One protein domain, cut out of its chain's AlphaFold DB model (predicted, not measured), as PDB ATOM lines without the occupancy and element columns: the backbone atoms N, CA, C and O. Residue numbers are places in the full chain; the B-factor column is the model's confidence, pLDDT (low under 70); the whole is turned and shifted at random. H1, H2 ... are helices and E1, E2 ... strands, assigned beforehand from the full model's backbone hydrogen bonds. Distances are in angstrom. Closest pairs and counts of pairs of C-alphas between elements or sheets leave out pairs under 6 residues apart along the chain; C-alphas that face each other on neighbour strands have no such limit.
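AT A GLANCE: This is residues 90 to 211 of the 212 residues of an uncharacterized protein of Valsa sordida (UniProt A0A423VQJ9). Two small antiparallel sheets lie next to each other, the three-stranded E1-E2-E3 and the hairpin E4-E5, with the longest helix, H5, packed on E4. At one end of the longest axis the short helices H1 and H2 form a small arm, and at the other end residues 168 to 173, the last residue of H3 and the first part of the loop after it, stick out. The printed part has 122 residues, with five named helices and five named strands in the order E1 H1 H2 E2 E3 E4 E5 H3 H4 H5; the class is mixed, helices and strands. It is compact, with a radius of gyration of the C-alphas of 14.8 A and spans of 44 by 33 by 32 A.

HOW THE PARTS SIT: In the larger sheet, E2, residues 121 to 127, is the inner strand between E1, residues 91 to 96, and E3, residues 133 to 139. The sheet is only just strongly twisted, with C-alphas up to 4.3 A off its best plane. E1 and E2 are antiparallel, with N 95 and O 123 2.8 A apart, within hydrogen-bond range. E2 and E3 form a hairpin, with N 122 and O 138 at 2.7 A. E4, residues 143 to 148, and E5, residues 153 to 157, form another hairpin, with N 144 and O 156 at 2.8 A. Residues 155 to 156 of E5 also pair, antiparallel, with residues 179 to 180. E3 and E4 meet only through their link. H5, residues 196 to 209, has 7 pairs of C-alphas within 8 A of E4, the closest those of Pro 145 and Arg 204, 6.4 A apart. H2, residues 106 to 114, and H5 touch only at their ends, the closest C-alphas being those of Ala 114 and Gly 198, 6.0 A apart. They run the same way at a shallow tilt of 35.0 degrees, only just short of steep. H1, residues 100 to 103, and H2 only just touch, and only at the corner by their link, with 3 pairs of C-alphas within 8 A; the closest are those of Leu 102 and Ala 109, 5.3 A apart. H3, residues 159 to 168, only grazes the larger sheet, with residues 161 to 165. H4, residues 185 to 188, and H5 are close but not clearly touching, the C-alphas of Glu 185 and Gly 197 being 7.3 A apart. In H2 and H5 every O i to N i+4 pair is within hydrogen-bond range, in H3 5 of 6; H1 and H4 are too short for such a pair.

IN THESE COORDINATES: E1 begins at C-alpha 91 (-41.526, -32.649, 5.160). From first to last C-alpha E2 measures 19.4 A, E3 19.3 A, H3 14.6 A and H5 20.1 A. H5 ends at C-alpha 209 (-60.939, -24.176, 20.447).

THE WHOLE: The two C-alphas farthest apart are those of His 107 and Trp 171, 44.0 A. The printed part has no cut, and the link from H3 to H4, 16 residues, is long. Mean pLDDT of the printed part is 84.5; residue 129 and residues 186 to 194 are under 70.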
ATOM      1  N   MET A  90     -37.956 -29.691   6.353       81.38
ATOM      2  CA  MET A  90     -38.839 -29.936   5.209       81.38
ATOM      3  C   MET A  90     -39.440 -31.350   5.237       81.38
ATOM      4  O   MET A  90     -38.725 -32.358   5.185       81.38
ATOM      5  N   ALA A  91     -40.771 -31.416   5.321       84.25
ATOM      6  CA  ALA A  91     -41.526 -32.649   5.160       84.25
ATOM      7  C   ALA A  91     -41.622 -32.992   3.668       84.25
ATOM      8  O   ALA A  91     -42.113 -32.197   2.870       84.25
ATOM      9  N   VAL A  92     -41.145 -34.178   3.301       85.19
ATOM     10  CA  VAL A  92     -41.128 -34.654   1.908       85.19
ATOM     11  C   VAL A  92     -42.357 -35.502   1.614       85.19
ATOM     12  O   VAL A  92     -42.941 -35.418   0.533       85.19
ATOM     13  N   TRP A  93     -42.753 -36.325   2.585       84.94
ATOM     14  CA  TRP A  93     -43.840 -37.276   2.420       84.94
ATOM     15  C   TRP A  93     -44.661 -37.395   3.698       84.94
ATOM     16  O   TRP A  93     -44.104 -37.438   4.795       84.94
ATOM     17  N   ILE A  94     -45.982 -37.455   3.551       88.69
ATOM     18  CA  ILE A  94     -46.927 -37.557   4.662       88.69
ATOM     19  C   ILE A  94     -47.865 -38.725   4.367       88.69
ATOM     20  O   ILE A  94     -48.519 -38.748   3.325       88.69
ATOM     21  N   GLN A  95     -47.925 -39.697   5.275       88.00
ATOM     22  CA  GLN A  95     -48.847 -40.828   5.198       88.00
ATOM     23  C   GLN A  95     -49.767 -40.808   6.404       88.00
ATOM     24  O   GLN A  95     -49.318 -40.712   7.541       88.00
ATOM     25  N   ILE A  96     -51.059 -40.949   6.151       88.81
ATOM     26  CA  ILE A  96     -52.049 -41.163   7.199       88.81
ATOM     27  C   ILE A  96     -52.216 -42.670   7.337       88.81
ATOM     28  O   ILE A  96     -52.439 -43.373   6.344       88.81
ATOM     29  N   ARG A  97     -52.081 -43.190   8.556       86.94
ATOM     30  CA  ARG A  97     -52.254 -44.616   8.806       86.94
ATOM     31  C   ARG A  97     -53.740 -44.949   8.807       86.94
ATOM     32  O   ARG A  97     -54.429 -44.822   9.811       86.94
ATOM     33  N   THR A  98     -54.229 -45.390   7.656       85.06
ATOM     34  CA  THR A  98     -55.624 -45.801   7.498       85.06
ATOM     35  C   THR A  98     -55.803 -47.280   7.887       85.06
ATOM     36  O   THR A  98     -55.089 -48.133   7.329       85.06
ATOM     37  N   PRO A  99     -56.744 -47.606   8.799       85.12
ATOM     38  CA  PRO A  99     -57.154 -48.975   9.117       85.12
ATOM     39  C   PRO A  99     -57.470 -49.821   7.877       85.12
ATOM     40  O   PRO A  99     -58.042 -49.326   6.905       85.12
ATOM     41  N   ASN A 100     -57.143 -51.118   7.910       85.75
ATOM     42  CA  ASN A 100     -57.268 -52.006   6.744       85.75
ATOM     43  C   ASN A 100     -58.693 -52.067   6.166       85.75
ATOM     44  O   ASN A 100     -58.849 -52.078   4.948       85.75
ATOM     45  N   HIS A 101     -59.726 -52.039   7.013       83.75
ATOM     46  CA  HIS A 101     -61.122 -52.094   6.566       83.75
ATOM     47  C   HIS A 101     -61.551 -50.849   5.764       83.75
ATOM     48  O   HIS A 101     -62.395 -50.954   4.877       83.75
ATOM     49  N   LEU A 102     -60.932 -49.686   6.006       85.56
ATOM     50  CA  LEU A 102     -61.217 -48.446   5.274       85.56
ATOM     51  C   LEU A 102     -60.497 -48.388   3.918       85.56
ATOM     52  O   LEU A 102     -60.899 -47.625   3.045       85.56
ATOM     53  N   ARG A 103     -59.469 -49.221   3.694       82.00
ATOM     54  CA  ARG A 103     -58.730 -49.265   2.416       82.00
ATOM     55  C   ARG A 103     -59.557 -49.851   1.273       82.00
ATOM     56  O   ARG A 103     -59.361 -49.476   0.124       82.00
ATOM     57  N   LEU A 104     -60.482 -50.754   1.595       87.31
ATOM     58  CA  LEU A 104     -61.339 -51.436   0.619       87.31
ATOM     59  C   LEU A 104     -62.439 -50.527   0.052       87.31
ATOM     60  O   LEU A 104     -62.957 -50.789  -1.031       87.31
ATOM     61  N   ARG A 105     -62.823 -49.467   0.773       89.06
ATOM     62  CA  ARG A 105     -63.962 -48.607   0.424       89.06
ATOM     63  C   ARG A 105     -63.529 -47.143   0.387       89.06
ATOM     64  O   ARG A 105     -63.427 -46.504   1.430       89.06
ATOM     65  N   ARG A 106     -63.353 -46.589  -0.820       85.50
ATOM     66  CA  ARG A 106     -62.942 -45.181  -1.016       85.50
ATOM     67  C   ARG A 106     -63.825 -44.187  -0.256       85.50
ATOM     68  O   ARG A 106     -63.302 -43.363   0.473       85.50
ATOM     69  N   HIS A 107     -65.148 -44.348  -0.312       88.69
ATOM     70  CA  HIS A 107     -66.078 -43.448   0.378       88.69
ATOM     71  C   HIS A 107     -65.905 -43.425   1.910       88.69
ATOM     72  O   HIS A 107     -66.130 -42.392   2.534       88.69
ATOM     73  N   LEU A 108     -65.503 -44.543   2.533       88.69
ATOM     74  CA  LEU A 108     -65.220 -44.578   3.970       88.69
ATOM     75  C   LEU A 108     -63.871 -43.926   4.283       88.69
ATOM     76  O   LEU A 108     -63.757 -43.231   5.289       88.69
ATOM     77  N   ALA A 109     -62.874 -44.106   3.414       85.69
ATOM     78  CA  ALA A 109     -61.594 -43.415   3.530       85.69
ATOM     79  C   ALA A 109     -61.761 -41.895   3.396       85.69
ATOM     80  O   ALA A 109     -61.192 -41.156   4.192       85.69
ATOM     81  N   ASP A 110     -62.589 -41.424   2.463       85.69
ATOM     82  CA  ASP A 110     -62.841 -39.994   2.269       85.69
ATOM     83  C   ASP A 110     -63.543 -39.376   3.484       85.69
ATOM     84  O   ASP A 110     -63.148 -38.307   3.948       85.69
ATOM     85  N   ARG A 111     -64.528 -40.075   4.067       87.38
ATOM     86  CA  ARG A 111     -65.175 -39.652   5.324       87.38
ATOM     87  C   ARG A 111     -64.196 -39.622   6.491       87.38
ATOM     88  O   ARG A 111     -64.214 -38.678   7.272       87.38
ATOM     89  N   TYR A 112     -63.328 -40.626   6.583       87.12
ATOM     90  CA  TYR A 112     -62.282 -40.672   7.599       87.12
ATOM     91  C   TYR A 112     -61.306 -39.500   7.448       87.12
ATOM     92  O   TYR A 112     -60.988 -38.836   8.424       87.12
ATOM     93  N   LEU A 113     -60.880 -39.176   6.224       84.00
ATOM     94  CA  LEU A 113     -60.023 -38.016   5.956       84.00
ATOM     95  C   LEU A 113     -60.733 -36.682   6.241       84.00
ATOM     96  O   LEU A 113     -60.096 -35.724   6.683       84.00
ATOM     97  N   ALA A 114     -62.045 -36.615   6.008       84.81
ATOM     98  CA  ALA A 114     -62.863 -35.437   6.288       84.81
ATOM     99  C   ALA A 114     -63.096 -35.191   7.788       84.81
ATOM    100  O   ALA A 114     -63.327 -34.042   8.167       84.81
ATOM    101  N   ALA A 115     -62.989 -36.226   8.626       86.56
ATOM    102  CA  ALA A 115     -63.110 -36.162  10.084       86.56
ATOM    103  C   ALA A 115     -62.090 -37.114  10.733       86.56
ATOM    104  O   ALA A 115     -62.422 -38.236  11.122       86.56
ATOM    105  N   LEU A 116     -60.828 -36.679  10.802       87.75
ATOM    106  CA  LEU A 116     -59.743 -37.522  11.292       87.75
ATOM    107  C   LEU A 116     -59.853 -37.648  12.821       87.75
ATOM    108  O   LEU A 116     -59.943 -36.619  13.492       87.75
ATOM    109  N   PRO A 117     -59.843 -38.864  13.393       88.56
ATOM    110  CA  PRO A 117     -59.882 -39.016  14.839       88.56
ATOM    111  C   PRO A 117     -58.575 -38.539  15.474       88.56
ATOM    112  O   PRO A 117     -57.501 -38.602  14.876       88.56
ATOM    113  N   ASP A 118     -58.664 -38.133  16.733       86.88
ATOM    114  CA  ASP A 118     -57.541 -37.605  17.513       86.88
ATOM    115  C   ASP A 118     -56.381 -38.594  17.686       86.88
ATOM    116  O   ASP A 118     -55.218 -38.193  17.764       86.88
ATOM    117  N   ASP A 119     -56.693 -39.889  17.706       87.75
ATOM    118  CA  ASP A 119     -55.712 -40.970  17.812       87.75
ATOM    119  C   ASP A 119     -55.171 -41.425  16.442       87.75
ATOM    120  O   ASP A 119     -54.383 -42.366  16.354       87.75
ATOM    121  N   ALA A 120     -55.569 -40.768  15.344       90.12
ATOM    122  CA  ALA A 120     -55.041 -41.092  14.026       90.12
ATOM    123  C   ALA A 120     -53.522 -40.883  13.991       90.12
ATOM    124  O   ALA A 120     -53.003 -39.809  14.304       90.12
ATOM    125  N   GLU A 121     -52.807 -41.919  13.560       90.94
ATOM    126  CA  GLU A 121     -51.358 -41.883  13.425       90.94
ATOM    127  C   GLU A 121     -50.960 -41.320  12.053       90.94
ATOM    128  O   GLU A 121     -51.336 -41.831  10.993       90.94
ATOM    129  N   LEU A 122     -50.166 -40.259  12.088       90.81
ATOM    130  CA  LEU A 122     -49.559 -39.589  10.955       90.81
ATOM    131  C   LEU A 122     -48.074 -39.942  10.889       90.81
ATOM    132  O   LEU A 122     -47.305 -39.693  11.818       90.81
ATOM    133  N   VAL A 123     -47.655 -40.486   9.757       91.44
ATOM    134  CA  VAL A 123     -46.256 -40.777   9.465       91.44
ATOM    135  C   VAL A 123     -45.714 -39.653   8.595       91.44
ATOM    136  O   VAL A 123     -46.050 -39.541   7.414       91.44
ATOM    137  N   ILE A 124     -44.879 -38.801   9.185       90.75
ATOM    138  CA  ILE A 124     -44.224 -37.696   8.486       90.75
ATOM    139  C   ILE A 124     -42.777 -38.090   8.214       90.75
ATOM    140  O   ILE A 124     -41.998 -38.333   9.142       90.75
ATOM    141  N   THR A 125     -42.405 -38.100   6.940       89.50
ATOM    142  CA  THR A 125     -41.029 -38.289   6.491       89.50
ATOM    143  C   THR A 125     -40.405 -36.932   6.204       89.50
ATOM    144  O   THR A 125     -40.802 -36.220   5.279       89.50
ATOM    145  N   THR A 126     -39.401 -36.584   6.999       88.25
ATOM    146  CA  THR A 126     -38.594 -35.368   6.837       88.25
ATOM    147  C   THR A 126     -37.248 -35.698   6.221       88.25
ATOM    148  O   THR A 126     -36.697 -36.767   6.487       88.25
ATOM    149  N   MET A 127     -36.693 -34.791   5.421       84.38
ATOM    150  CA  MET A 127     -35.321 -34.946   4.946       84.38
ATOM    151  C   MET A 127     -34.364 -34.300   5.945       84.38
ATOM    152  O   MET A 127     -34.476 -33.116   6.252       84.38
ATOM    153  N   GLY A 128     -33.419 -35.076   6.477       73.56
ATOM    154  CA  GLY A 128     -32.312 -34.497   7.226       73.56
ATOM    155  C   GLY A 128     -31.383 -33.701   6.305       73.56
ATOM    156  O   GLY A 128     -31.325 -33.941   5.105       73.56
ATOM    157  N   ALA A 129     -30.579 -32.817   6.887       66.25
ATOM    158  CA  ALA A 129     -29.584 -32.014   6.165       66.25
ATOM    159  C   ALA A 129     -28.568 -32.818   5.345       66.25
ATOM    160  O   ALA A 129     -28.022 -32.331   4.369       66.25
ATOM    161  N   LEU A 130     -28.331 -34.064   5.756       71.31
ATOM    162  CA  LEU A 130     -27.444 -35.012   5.088       71.31
ATOM    163  C   LEU A 130     -28.203 -35.939   4.120       71.31
ATOM    164  O   LEU A 130     -27.759 -37.055   3.872       71.31
ATOM    165  N   GLY A 131     -29.400 -35.552   3.666       73.12
ATOM    166  CA  GLY A 131     -30.206 -36.329   2.713       73.12
ATOM    167  C   GLY A 131     -30.754 -37.657   3.252       73.12
ATOM    168  O   GLY A 131     -31.311 -38.448   2.500       73.12
ATOM    169  N   LYS A 132     -30.604 -37.932   4.555       82.81
ATOM    170  CA  LYS A 132     -31.164 -39.133   5.183       82.81
ATOM    171  C   LYS A 132     -32.631 -38.888   5.546       82.81
ATOM    172  O   LYS A 132     -32.885 -38.003   6.375       82.81
ATOM    173  N   PRO A 133     -33.586 -39.661   4.992       84.62
ATOM    174  CA  PRO A 133     -34.983 -39.536   5.366       84.62
ATOM    175  C   PRO A 133     -35.167 -39.971   6.821       84.62
ATOM    176  O   PRO A 133     -34.639 -40.989   7.270       84.62
ATOM    177  N   ARG A 134     -35.920 -39.177   7.575       84.94
ATOM    178  CA  ARG A 134     -36.289 -39.437   8.963       84.94
ATOM    179  C   ARG A 134     -37.794 -39.587   9.043       84.94
ATOM    180  O   ARG A 134     -38.528 -38.629   8.808       84.94
ATOM    181  N   ILE A 135     -38.219 -40.792   9.394       88.56
ATOM    182  CA  ILE A 135     -39.619 -41.135   9.605       88.56
ATOM    183  C   ILE A 135     -39.983 -40.775  11.045       88.56
ATOM    184  O   ILE A 135     -39.248 -41.093  11.982       88.56
ATOM    185  N   SER A 136     -41.099 -40.076  11.212       89.50
ATOM    186  CA  SER A 136     -41.653 -39.720  12.513       89.50
ATOM    187  C   SER A 136     -43.114 -40.136  12.584       89.50
ATOM    188  O   SER A 136     -43.890 -39.829  11.685       89.50
ATOM    189  N   HIS A 137     -43.453 -40.849  13.654       90.75
ATOM    190  CA  HIS A 137     -44.806 -41.292  13.961       90.75
ATOM    191  C   HIS A 137     -45.414 -40.290  14.936       90.75
ATOM    192  O   HIS A 137     -44.863 -40.057  16.014       90.75
ATOM    193  N   VAL A 138     -46.499 -39.642  14.532       91.31
ATOM    194  CA  VAL A 138     -47.104 -38.532  15.269       91.31
ATOM    195  C   VAL A 138     -48.602 -38.750  15.318       91.31
ATOM    196  O   VAL A 138     -49.213 -38.989  14.288       91.31
ATOM    197  N   ARG A 139     -49.212 -38.662  16.496       91.50
ATOM    198  CA  ARG A 139     -50.674 -38.694  16.598       91.50
ATOM    199  C   ARG A 139     -51.254 -37.332  16.260       91.50
ATOM    200  O   ARG A 139     -50.615 -36.312  16.524       91.50
ATOM    201  N   MET A 140     -52.463 -37.319  15.717       90.31
ATOM    202  CA  MET A 140     -53.165 -36.092  15.351       90.31
ATOM    203  C   MET A 140     -53.312 -35.137  16.547       90.31
ATOM    204  O   MET A 140     -53.048 -33.946  16.409       90.31
ATOM    205  N   CYS A 141     -53.632 -35.665  17.732       89.31
ATOM    206  CA  CYS A 141     -53.743 -34.885  18.968       89.31
ATOM    207  C   CYS A 141     -52.424 -34.264  19.457       89.31
ATOM    208  O   CYS A 141     -52.444 -33.223  20.104       89.31
ATOM    209  N   ASP A 142     -51.280 -34.872  19.134       90.31
ATOM    210  CA  ASP A 142     -49.966 -34.392  19.570       90.31
ATOM    211  C   ASP A 142     -49.405 -33.310  18.620       90.31
ATOM    212  O   ASP A 142     -48.316 -32.786  18.866       90.31
ATOM    213  N   LEU A 143     -50.080 -33.011  17.501       90.56
ATOM    214  CA  LEU A 143     -49.611 -32.080  16.475       90.56
ATOM    215  C   LEU A 143     -50.365 -30.751  16.570       90.56
ATOM    216  O   LEU A 143     -51.580 -30.705  16.432       90.56
ATOM    217  N   GLN A 144     -49.640 -29.647  16.731       90.12
ATOM    218  CA  GLN A 144     -50.233 -28.316  16.838       90.12
ATOM    219  C   GLN A 144     -49.692 -27.365  15.764       90.12
ATOM    220  O   GLN A 144     -48.493 -27.385  15.460       90.12
ATOM    221  N   PRO A 145     -50.544 -26.501  15.183       89.38
ATOM    222  CA  PRO A 145     -50.091 -25.440  14.300       89.38
ATOM    223  C   PRO A 145     -49.340 -24.386  15.120       89.38
ATOM    224  O   PRO A 145     -49.877 -23.803  16.060       89.38
ATOM    225  N   ALA A 146     -48.095 -24.113  14.753       86.94
ATOM    226  CA  ALA A 146     -47.256 -23.134  15.428       86.94
ATOM    227  C   ALA A 146     -46.338 -22.455  14.421       86.94
ATOM    228  O   ALA A 146     -45.857 -23.090  13.491       86.94
ATOM    229  N   ARG A 147     -46.039 -21.173  14.640       84.00
ATOM    230  CA  ARG A 147     -45.095 -20.417  13.815       84.00
ATOM    231  C   ARG A 147     -43.757 -20.334  14.547       84.00
ATOM    232  O   ARG A 147     -43.581 -19.491  15.422       84.00
ATOM    233  N   LYS A 148     -42.817 -21.230  14.228       83.50
ATOM    234  CA  LYS A 148     -41.447 -21.228  14.795       83.50
ATOM    235  C   LYS A 148     -40.404 -21.017  13.695       83.50
ATOM    236  O   LYS A 148     -40.713 -21.140  12.513       83.50
ATOM    237  N   ARG A 149     -39.156 -20.702  14.076       78.62
ATOM    238  CA  ARG A 149     -38.019 -20.502  13.148       78.62
ATOM    239  C   ARG A 149     -38.314 -19.473  12.048       78.62
ATOM    240  O   ARG A 149     -38.313 -19.816  10.874       78.62
ATOM    241  N   LEU A 150     -38.650 -18.239  12.435       77.81
ATOM    242  CA  LEU A 150     -39.032 -17.164  11.500       77.81
ATOM    243  C   LEU A 150     -40.221 -17.529  10.579       77.81
ATOM    244  O   LEU A 150     -40.385 -16.971   9.503       77.81
ATOM    245  N   GLY A 151     -41.072 -18.472  11.001       74.50
ATOM    246  CA  GLY A 151     -42.201 -18.969  10.209       74.50
ATOM    247  C   GLY A 151     -41.861 -20.090   9.233       74.50
ATOM    248  O   GLY A 151     -42.700 -20.454   8.420       74.50
ATOM    249  N   LEU A 152     -40.661 -20.664   9.327       81.12
ATOM    250  CA  LEU A 152     -40.272 -21.834   8.549       81.12
ATOM    251  C   LEU A 152     -40.960 -23.112   9.045       81.12
ATOM    252  O   LEU A 152     -41.253 -24.007   8.260       81.12
ATOM    253  N   VAL A 153     -41.182 -23.219  10.354       83.81
ATOM    254  CA  VAL A 153     -41.864 -24.360  10.971       83.81
ATOM    255  C   VAL A 153     -43.317 -23.976  11.196       83.81
ATOM    256  O   VAL A 153     -43.571 -22.991  11.888       83.81
ATOM    257  N   ASN A 154     -44.218 -24.783  10.628       88.88
ATOM    258  CA  ASN A 154     -45.670 -24.572  10.626       88.88
ATOM    259  C   ASN A 154     -46.402 -25.451  11.635       88.88
ATOM    260  O   ASN A 154     -47.469 -25.087  12.124       88.88
ATOM    261  N   TYR A 155     -45.850 -26.630  11.907       89.62
ATOM    262  CA  TYR A 155     -46.441 -27.600  12.812       89.62
ATOM    263  C   TYR A 155     -45.394 -28.063  13.810       89.62
ATOM    264  O   TYR A 155     -44.232 -28.282  13.459       89.62
ATOM    265  N   VAL A 156     -45.797 -28.188  15.063       91.38
ATOM    266  CA  VAL A 156     -44.935 -28.566  16.177       91.38
ATOM    267  C   VAL A 156     -45.604 -29.692  16.936       91.38
ATOM    268  O   VAL A 156     -46.818 -29.699  17.108       91.38
ATOM    269  N   ARG A 157     -44.796 -30.654  17.371       91.06
ATOM    270  CA  ARG A 157     -45.259 -31.690  18.283       91.06
ATOM    271  C   ARG A 157     -45.282 -31.181  19.703       91.06
ATOM    272  O   ARG A 157     -44.379 -30.439  20.102       91.06
ATOM    273  N   ASP A 158     -46.237 -31.682  20.464       89.81
ATOM    274  CA  ASP A 158     -46.217 -31.522  21.900       89.81
ATOM    275  C   ASP A 158     -44.893 -32.044  22.493       89.81
ATOM    276  O   ASP A 158     -44.332 -33.074  22.092       89.81
ATOM    277  N   SER A 159     -44.379 -31.273  23.444       86.44
ATOM    278  CA  SER A 159     -43.120 -31.525  24.134       86.44
ATOM    279  C   SER A 159     -43.126 -32.866  24.866       86.44
ATOM    280  O   SER A 159     -42.167 -33.627  24.714       86.44
ATOM    281  N   ALA A 160     -44.230 -33.226  25.531       86.69
ATOM    282  CA  ALA A 160     -44.331 -34.486  26.263       86.69
ATOM    283  C   ALA A 160     -44.299 -35.702  25.322       86.69
ATOM    284  O   ALA A 160     -43.644 -36.707  25.614       86.69
ATOM    285  N   SER A 161     -44.948 -35.605  24.154       85.38
ATOM    286  CA  SER A 161     -44.888 -36.641  23.111       85.38
ATOM    287  C   SER A 161     -43.456 -36.848  22.602       85.38
ATOM    288  O   SER A 161     -43.001 -37.984  22.436       85.38
ATOM    289  N   VAL A 162     -42.709 -35.759  22.406       89.19
ATOM    290  CA  VAL A 162     -41.314 -35.819  21.951       89.19
ATOM    291  C   VAL A 162     -40.391 -36.413  23.012       89.19
ATOM    292  O   VAL A 162     -39.516 -37.217  22.679       89.19
ATOM    293  N   ASP A 163     -40.562 -36.039  24.273       87.56
ATOM    294  CA  ASP A 163     -39.691 -36.514  25.348       87.56
ATOM    295  C   ASP A 163     -39.934 -37.999  25.646       87.56
ATOM    296  O   ASP A 163     -38.972 -38.757  25.788       87.56
ATOM    297  N   ARG A 164     -41.191 -38.463  25.568       88.50
ATOM    298  CA  ARG A 164     -41.532 -39.895  25.619       88.50
ATOM    299  C   ARG A 164     -40.866 -40.694  24.500       88.50
ATOM    300  O   ARG A 164     -40.411 -41.814  24.724       88.50
ATOM    301  N   GLU A 165     -40.806 -40.143  23.290       87.75
ATOM    302  CA  GLU A 165     -40.131 -40.800  22.170       87.75
ATOM    303  C   GLU A 165     -38.607 -40.796  22.338       87.75
ATOM    304  O   GLU A 165     -37.963 -41.812  22.086       87.75
ATOM    305  N   ASN A 166     -38.024 -39.690  22.806       89.69
ATOM    306  CA  ASN A 166     -36.591 -39.609  23.088       89.69
ATOM    307  C   ASN A 166     -36.166 -40.598  24.178       89.69
ATOM    308  O   ASN A 166     -35.112 -41.207  24.038       89.69
ATOM    309  N   ALA A 167     -36.995 -40.815  25.202       90.81
ATOM    310  CA  ALA A 167     -36.727 -41.793  26.256       90.81
ATOM    311  C   ALA A 167     -36.646 -43.241  25.733       90.81
ATOM    312  O   ALA A 167     -35.941 -44.068  26.299       90.81
ATOM    313  N   ARG A 168     -37.346 -43.556  24.634       89.69
ATOM    314  CA  ARG A 168     -37.298 -44.879  23.982       89.69
ATOM    315  C   ARG A 168     -36.140 -45.019  22.994       89.69
ATOM    316  O   ARG A 168     -35.829 -46.129  22.561       89.69
ATOM    317  N   ARG A 169     -35.538 -43.904  22.580       89.44
ATOM    318  CA  ARG A 169     -34.450 -43.883  21.602       89.44
ATOM    319  C   ARG A 169     -33.124 -44.155  22.300       89.44
ATOM    320  O   ARG A 169     -32.876 -43.726  23.421       89.44
ATOM    321  N   ARG A 170     -32.240 -44.862  21.602       91.00
ATOM    322  CA  ARG A 170     -30.866 -45.068  22.069       91.00
ATOM    323  C   ARG A 170     -30.092 -43.758  21.948       91.00
ATOM    324  O   ARG A 170     -30.363 -42.971  21.046       91.00
ATOM    325  N   TRP A 171     -29.096 -43.554  22.806       87.88
ATOM    326  CA  TRP A 171     -28.293 -42.323  22.856       87.88
ATOM    327  C   TRP A 171     -27.619 -41.957  21.520       87.88
ATOM    328  O   TRP A 171     -27.427 -40.781  21.225       87.88
ATOM    329  N   TRP A 172     -27.294 -42.956  20.691       85.81
ATOM    330  CA  TRP A 172     -26.699 -42.772  19.363       85.81
ATOM    331  C   TRP A 172     -27.724 -42.439  18.270       85.81
ATOM    332  O   TRP A 172     -27.348 -42.050  17.162       85.81
ATOM    333  N   MET A 173     -29.024 -42.594  18.539       86.38
ATOM    334  CA  MET A 173     -30.066 -42.148  17.624       86.38
ATOM    335  C   MET A 173     -30.263 -40.648  17.785       86.38
ATOM    336  O   MET A 173     -30.301 -40.107  18.887       86.38
ATOM    337  N   PHE A 174     -30.463 -39.959  16.666       83.06
ATOM    338  CA  PHE A 174     -30.819 -38.552  16.717       83.06
ATOM    339  C   PHE A 174     -32.097 -38.328  17.531       83.06
ATOM    340  O   PHE A 174     -33.018 -39.150  17.515       83.06
ATOM    341  N   ARG A 175     -32.187 -37.159  18.167       86.56
ATOM    342  CA  ARG A 175     -33.404 -36.707  18.848       86.56
ATOM    343  C   ARG A 175     -34.600 -36.701  17.890       86.56
ATOM    344  O   ARG A 175     -34.450 -36.445  16.688       86.56
ATOM    345  N   ALA A 176     -35.781 -36.974  18.431       88.12
ATOM    346  CA  ALA A 176     -37.036 -36.901  17.704       88.12
ATOM    347  C   ALA A 176     -37.281 -35.480  17.170       88.12
ATOM    348  O   ALA A 176     -36.911 -34.473  17.785       88.12
ATOM    349  N   VAL A 177     -37.877 -35.411  15.982       87.56
ATOM    350  CA  VAL A 177     -38.135 -34.149  15.285       87.56
ATOM    351  C   VAL A 177     -39.279 -33.424  15.992       87.56
ATOM    352  O   VAL A 177     -40.366 -33.971  16.140       87.56
ATOM    353  N   LYS A 178     -39.020 -32.190  16.437       88.88
ATOM    354  CA  LYS A 178     -39.998 -31.363  17.166       88.88
ATOM    355  C   LYS A 178     -40.906 -30.541  16.257       88.88
ATOM    356  O   LYS A 178     -42.013 -30.206  16.654       88.88
ATOM    357  N   GLY A 179     -40.417 -30.153  15.085       89.31
ATOM    358  CA  GLY A 179     -41.093 -29.203  14.213       89.31
ATOM    359  C   GLY A 179     -40.990 -29.608  12.757       89.31
ATOM    360  O   GLY A 179     -39.937 -30.064  12.313       89.31
ATOM    361  N   PHE A 180     -42.082 -29.402  12.036       89.56
ATOM    362  CA  PHE A 180     -42.241 -29.762  10.641       89.56
ATOM    363  C   PHE A 180     -42.585 -28.525   9.817       89.56
ATOM    364  O   PHE A 180     -43.455 -27.718  10.173       89.56
ATOM    365  N   ARG A 181     -41.907 -28.393   8.681       87.44
ATOM    366  CA  ARG A 181     -42.311 -27.520   7.588       87.44
ATOM    367  C   ARG A 181     -43.108 -28.364   6.610       87.44
ATOM    368  O   ARG A 181     -42.537 -29.126   5.835       87.44
ATOM    369  N   ILE A 182     -44.424 -28.236   6.692       86.69
ATOM    370  CA  ILE A 182     -45.351 -28.855   5.751       86.69
ATOM    371  C   ILE A 182     -45.819 -27.759   4.805       86.69
ATOM    372  O   ILE A 182     -46.278 -26.708   5.263       86.69
ATOM    373  N   GLU A 183     -45.660 -27.999   3.509       80.06
ATOM    374  CA  GLU A 183     -46.222 -27.138   2.478       80.06
ATOM    375  C   GLU A 183     -47.741 -27.254   2.529       80.06
ATOM    376  O   GLU A 183     -48.299 -28.346   2.443       80.06
ATOM    377  N   ASP A 184     -48.397 -26.118   2.719       74.19
ATOM    378  CA  ASP A 184     -49.847 -26.006   2.768       74.19
ATOM    379  C   ASP A 184     -50.284 -24.810   1.923       74.19
ATOM    380  O   ASP A 184     -49.478 -23.905   1.677       74.19
ATOM    381  N   GLU A 185     -51.555 -24.766   1.535       71.00
ATOM    382  CA  GLU A 185     -52.145 -23.656   0.778       71.00
ATOM    383  C   GLU A 185     -51.878 -22.311   1.460       71.00
ATOM    384  O   GLU A 185     -51.524 -21.337   0.810       71.00
ATOM    385  N   THR A 186     -51.928 -22.269   2.791       64.88
ATOM    386  CA  THR A 186     -51.668 -21.041   3.555       64.88
ATOM    387  C   THR A 186     -50.193 -20.644   3.618       64.88
ATOM    388  O   THR A 186     -49.892 -19.500   3.933       64.88
ATOM    389  N   THR A 187     -49.268 -21.587   3.415       64.19
ATOM    390  CA  THR A 187     -47.818 -21.338   3.545       64.19
ATOM    391  C   THR A 187     -47.191 -21.044   2.190       64.19
ATOM    392  O   THR A 187     -46.333 -20.174   2.083       64.19
ATOM    393  N   THR A 188     -47.609 -21.782   1.163       63.03
ATOM    394  CA  THR A 188     -47.008 -21.742  -0.175       63.03
ATOM    395  C   THR A 188     -47.953 -21.113  -1.206       63.03
ATOM    396  O   THR A 188     -47.544 -20.878  -2.338       63.03
ATOM    397  N   GLY A 189     -49.223 -20.850  -0.864       64.88
ATOM    398  CA  GLY A 189     -50.231 -20.328  -1.801       64.88
ATOM    399  C   GLY A 189     -50.653 -21.331  -2.881       64.88
ATOM    400  O   GLY A 189     -51.424 -20.998  -3.774       64.88
ATOM    401  N   ARG A 190     -50.132 -22.562  -2.830       66.62
ATOM    402  CA  ARG A 190     -50.364 -23.623  -3.814       66.62
ATOM    403  C   ARG A 190     -51.200 -24.728  -3.192       66.62
ATOM    404  O   ARG A 190     -50.959 -25.098  -2.043       66.62
ATOM    405  N   LYS A 191     -52.125 -25.289  -3.977       64.25
ATOM    406  CA  LYS A 191     -52.865 -26.496  -3.591       64.25
ATOM    407  C   LYS A 191     -51.878 -27.591  -3.214       64.25
ATOM    408  O   LYS A 191     -50.935 -27.870  -3.959       64.25
ATOM    409  N   THR A 192     -52.077 -28.187  -2.044       65.50
ATOM    410  CA  THR A 192     -51.207 -29.261  -1.575       65.50
ATOM    411  C   THR A 192     -51.278 -30.441  -2.528       65.50
ATOM    412  O   THR A 192     -52.361 -30.893  -2.888       65.50
ATOM    413  N   LYS A 193     -50.114 -30.996  -2.882       62.09
ATOM    414  CA  LYS A 193     -50.018 -32.233  -3.676       62.09
ATOM    415  C   LYS A 193     -50.691 -33.431  -2.983       62.09
ATOM    416  O   LYS A 193     -51.040 -34.408  -3.635       62.09
ATOM    417  N   TYR A 194     -50.871 -33.351  -1.665       66.88
ATOM    418  CA  TYR A 194     -51.437 -34.394  -0.813       66.88
ATOM    419  C   TYR A 194     -52.791 -33.964  -0.235       66.88
ATOM    420  O   TYR A 194     -53.080 -32.771  -0.156       66.88
ATOM    421  N   ALA A 195     -53.582 -34.926   0.256       74.56
ATOM    422  CA  ALA A 195     -54.846 -34.705   0.974       74.56
ATOM    423  C   ALA A 195     -54.651 -34.071   2.377       74.56
ATOM    424  O   ALA A 195     -55.325 -34.423   3.342       74.56
ATOM    425  N   TRP A 196     -53.698 -33.146   2.506       82.25
ATOM    426  CA  TRP A 196     -53.331 -32.473   3.746       82.25
ATOM    427  C   TRP A 196     -54.285 -31.329   4.102       82.25
ATOM    428  O   TRP A 196     -54.516 -31.079   5.279       82.25
ATOM    429  N   GLY A 197     -54.892 -30.669   3.110       81.88
ATOM    430  CA  GLY A 197     -55.741 -29.496   3.348       81.88
ATOM    431  C   GLY A 197     -56.908 -29.745   4.316       81.88
ATOM    432  O   GLY A 197     -57.229 -28.877   5.125       81.88
ATOM    433  N   GLY A 198     -57.521 -30.936   4.294       83.50
ATOM    434  CA  GLY A 198     -58.568 -31.312   5.257       83.50
ATOM    435  C   GLY A 198     -58.040 -31.424   6.689       83.50
ATOM    436  O   GLY A 198     -58.578 -30.803   7.604       83.50
ATOM    437  N   VAL A 199     -56.924 -32.135   6.850       87.25
ATOM    438  CA  VAL A 199     -56.233 -32.349   8.131       87.25
ATOM    439  C   VAL A 199     -55.747 -31.021   8.720       87.25
ATOM    440  O   VAL A 199     -55.988 -30.719   9.887       87.25
ATOM    441  N   ALA A 200     -55.134 -30.170   7.897       87.50
ATOM    442  CA  ALA A 200     -54.667 -28.846   8.294       87.50
ATOM    443  C   ALA A 200     -55.802 -27.953   8.816       87.50
ATOM    444  O   ALA A 200     -55.627 -27.233   9.802       87.50
ATOM    445  N   ARG A 201     -56.979 -27.997   8.173       87.25
ATOM    446  CA  ARG A 201     -58.165 -27.253   8.628       87.25
ATOM    447  C   ARG A 201     -58.641 -27.733   9.997       87.25
ATOM    448  O   ARG A 201     -58.857 -26.887  10.862       87.25
ATOM    449  N   GLN A 202     -58.725 -29.045  10.210       88.56
ATOM    450  CA  GLN A 202     -59.110 -29.623  11.503       88.56
ATOM    451  C   GLN A 202     -58.132 -29.227  12.617       88.56
ATOM    452  O   GLN A 202     -58.559 -28.738  13.659       88.56
ATOM    453  N   LEU A 203     -56.818 -29.335  12.375       89.31
ATOM    454  CA  LEU A 203     -55.791 -28.927  13.347       89.31
ATOM    455  C   LEU A 203     -55.915 -27.453  13.739       89.31
ATOM    456  O   LEU A 203     -55.766 -27.095  14.905       89.31
ATOM    457  N   ARG A 204     -56.200 -26.577  12.770       88.44
ATOM    458  CA  ARG A 204     -56.404 -25.145  13.034       88.44
ATOM    459  C   ARG A 204     -57.681 -24.872  13.810       88.44
ATOM    460  O   ARG A 204     -57.659 -24.010  14.680       88.44
ATOM    461  N   GLN A 205     -58.775 -25.555  13.479       89.44
ATOM    462  CA  GLN A 205     -60.035 -25.432  14.211       89.44
ATOM    463  C   GLN A 205     -59.847 -25.865  15.664       89.44
ATOM    464  O   GLN A 205     -60.166 -25.100  16.569       89.44
ATOM    465  N   ARG A 206     -59.210 -27.015  15.889       87.69
ATOM    466  CA  ARG A 206     -58.874 -27.504  17.228       87.69
ATOM    467  C   ARG A 206     -57.990 -26.528  18.005       87.69
ATOM    468  O   ARG A 206     -58.330 -26.147  19.114       87.69
ATOM    469  N   ALA A 207     -56.911 -26.041  17.396       87.31
ATOM    470  CA  ALA A 207     -56.012 -25.083  18.043       87.31
ATOM    471  C   ALA A 207     -56.644 -23.702  18.309       87.31
ATOM    472  O   ALA A 207     -56.033 -22.878  18.996       87.31
ATOM    473  N   ARG A 208     -57.806 -23.398  17.712       88.25
ATOM    474  CA  ARG A 208     -58.630 -22.230  18.067       88.25
ATOM    475  C   ARG A 208     -59.515 -22.535  19.272       88.25
ATOM    476  O   ARG A 208     -59.595 -21.685  20.146       88.25
ATOM    477  N   LEU A 209     -60.117 -23.725  19.320       88.06
ATOM    478  CA  LEU A 209     -60.939 -24.176  20.447       88.06
ATOM    479  C   LEU A 209     -60.117 -24.306  21.735       88.06
ATOM    480  O   LEU A 209     -60.561 -23.851  22.773       88.06
ATOM    481  N   GLU A 210     -58.893 -24.835  21.664       84.31
ATOM    482  CA  GLU A 210     -57.993 -24.955  22.829       84.31
ATOM    483  C   GLU A 210     -57.475 -23.600  23.360       84.31
ATOM    484  O   GLU A 210     -56.811 -23.557  24.391       84.31
ATOM    485  N   ARG A 211     -57.714 -22.496  22.639       79.00
ATOM    486  CA  ARG A 211     -57.296 -21.138  23.029       79.00
ATOM    487  C   ARG A 211     -58.417 -20.294  23.640       79.00
ATOM    488  O   ARG A 211     -58.119 -19.187  24.086       79.00
TER     489      ARG A 211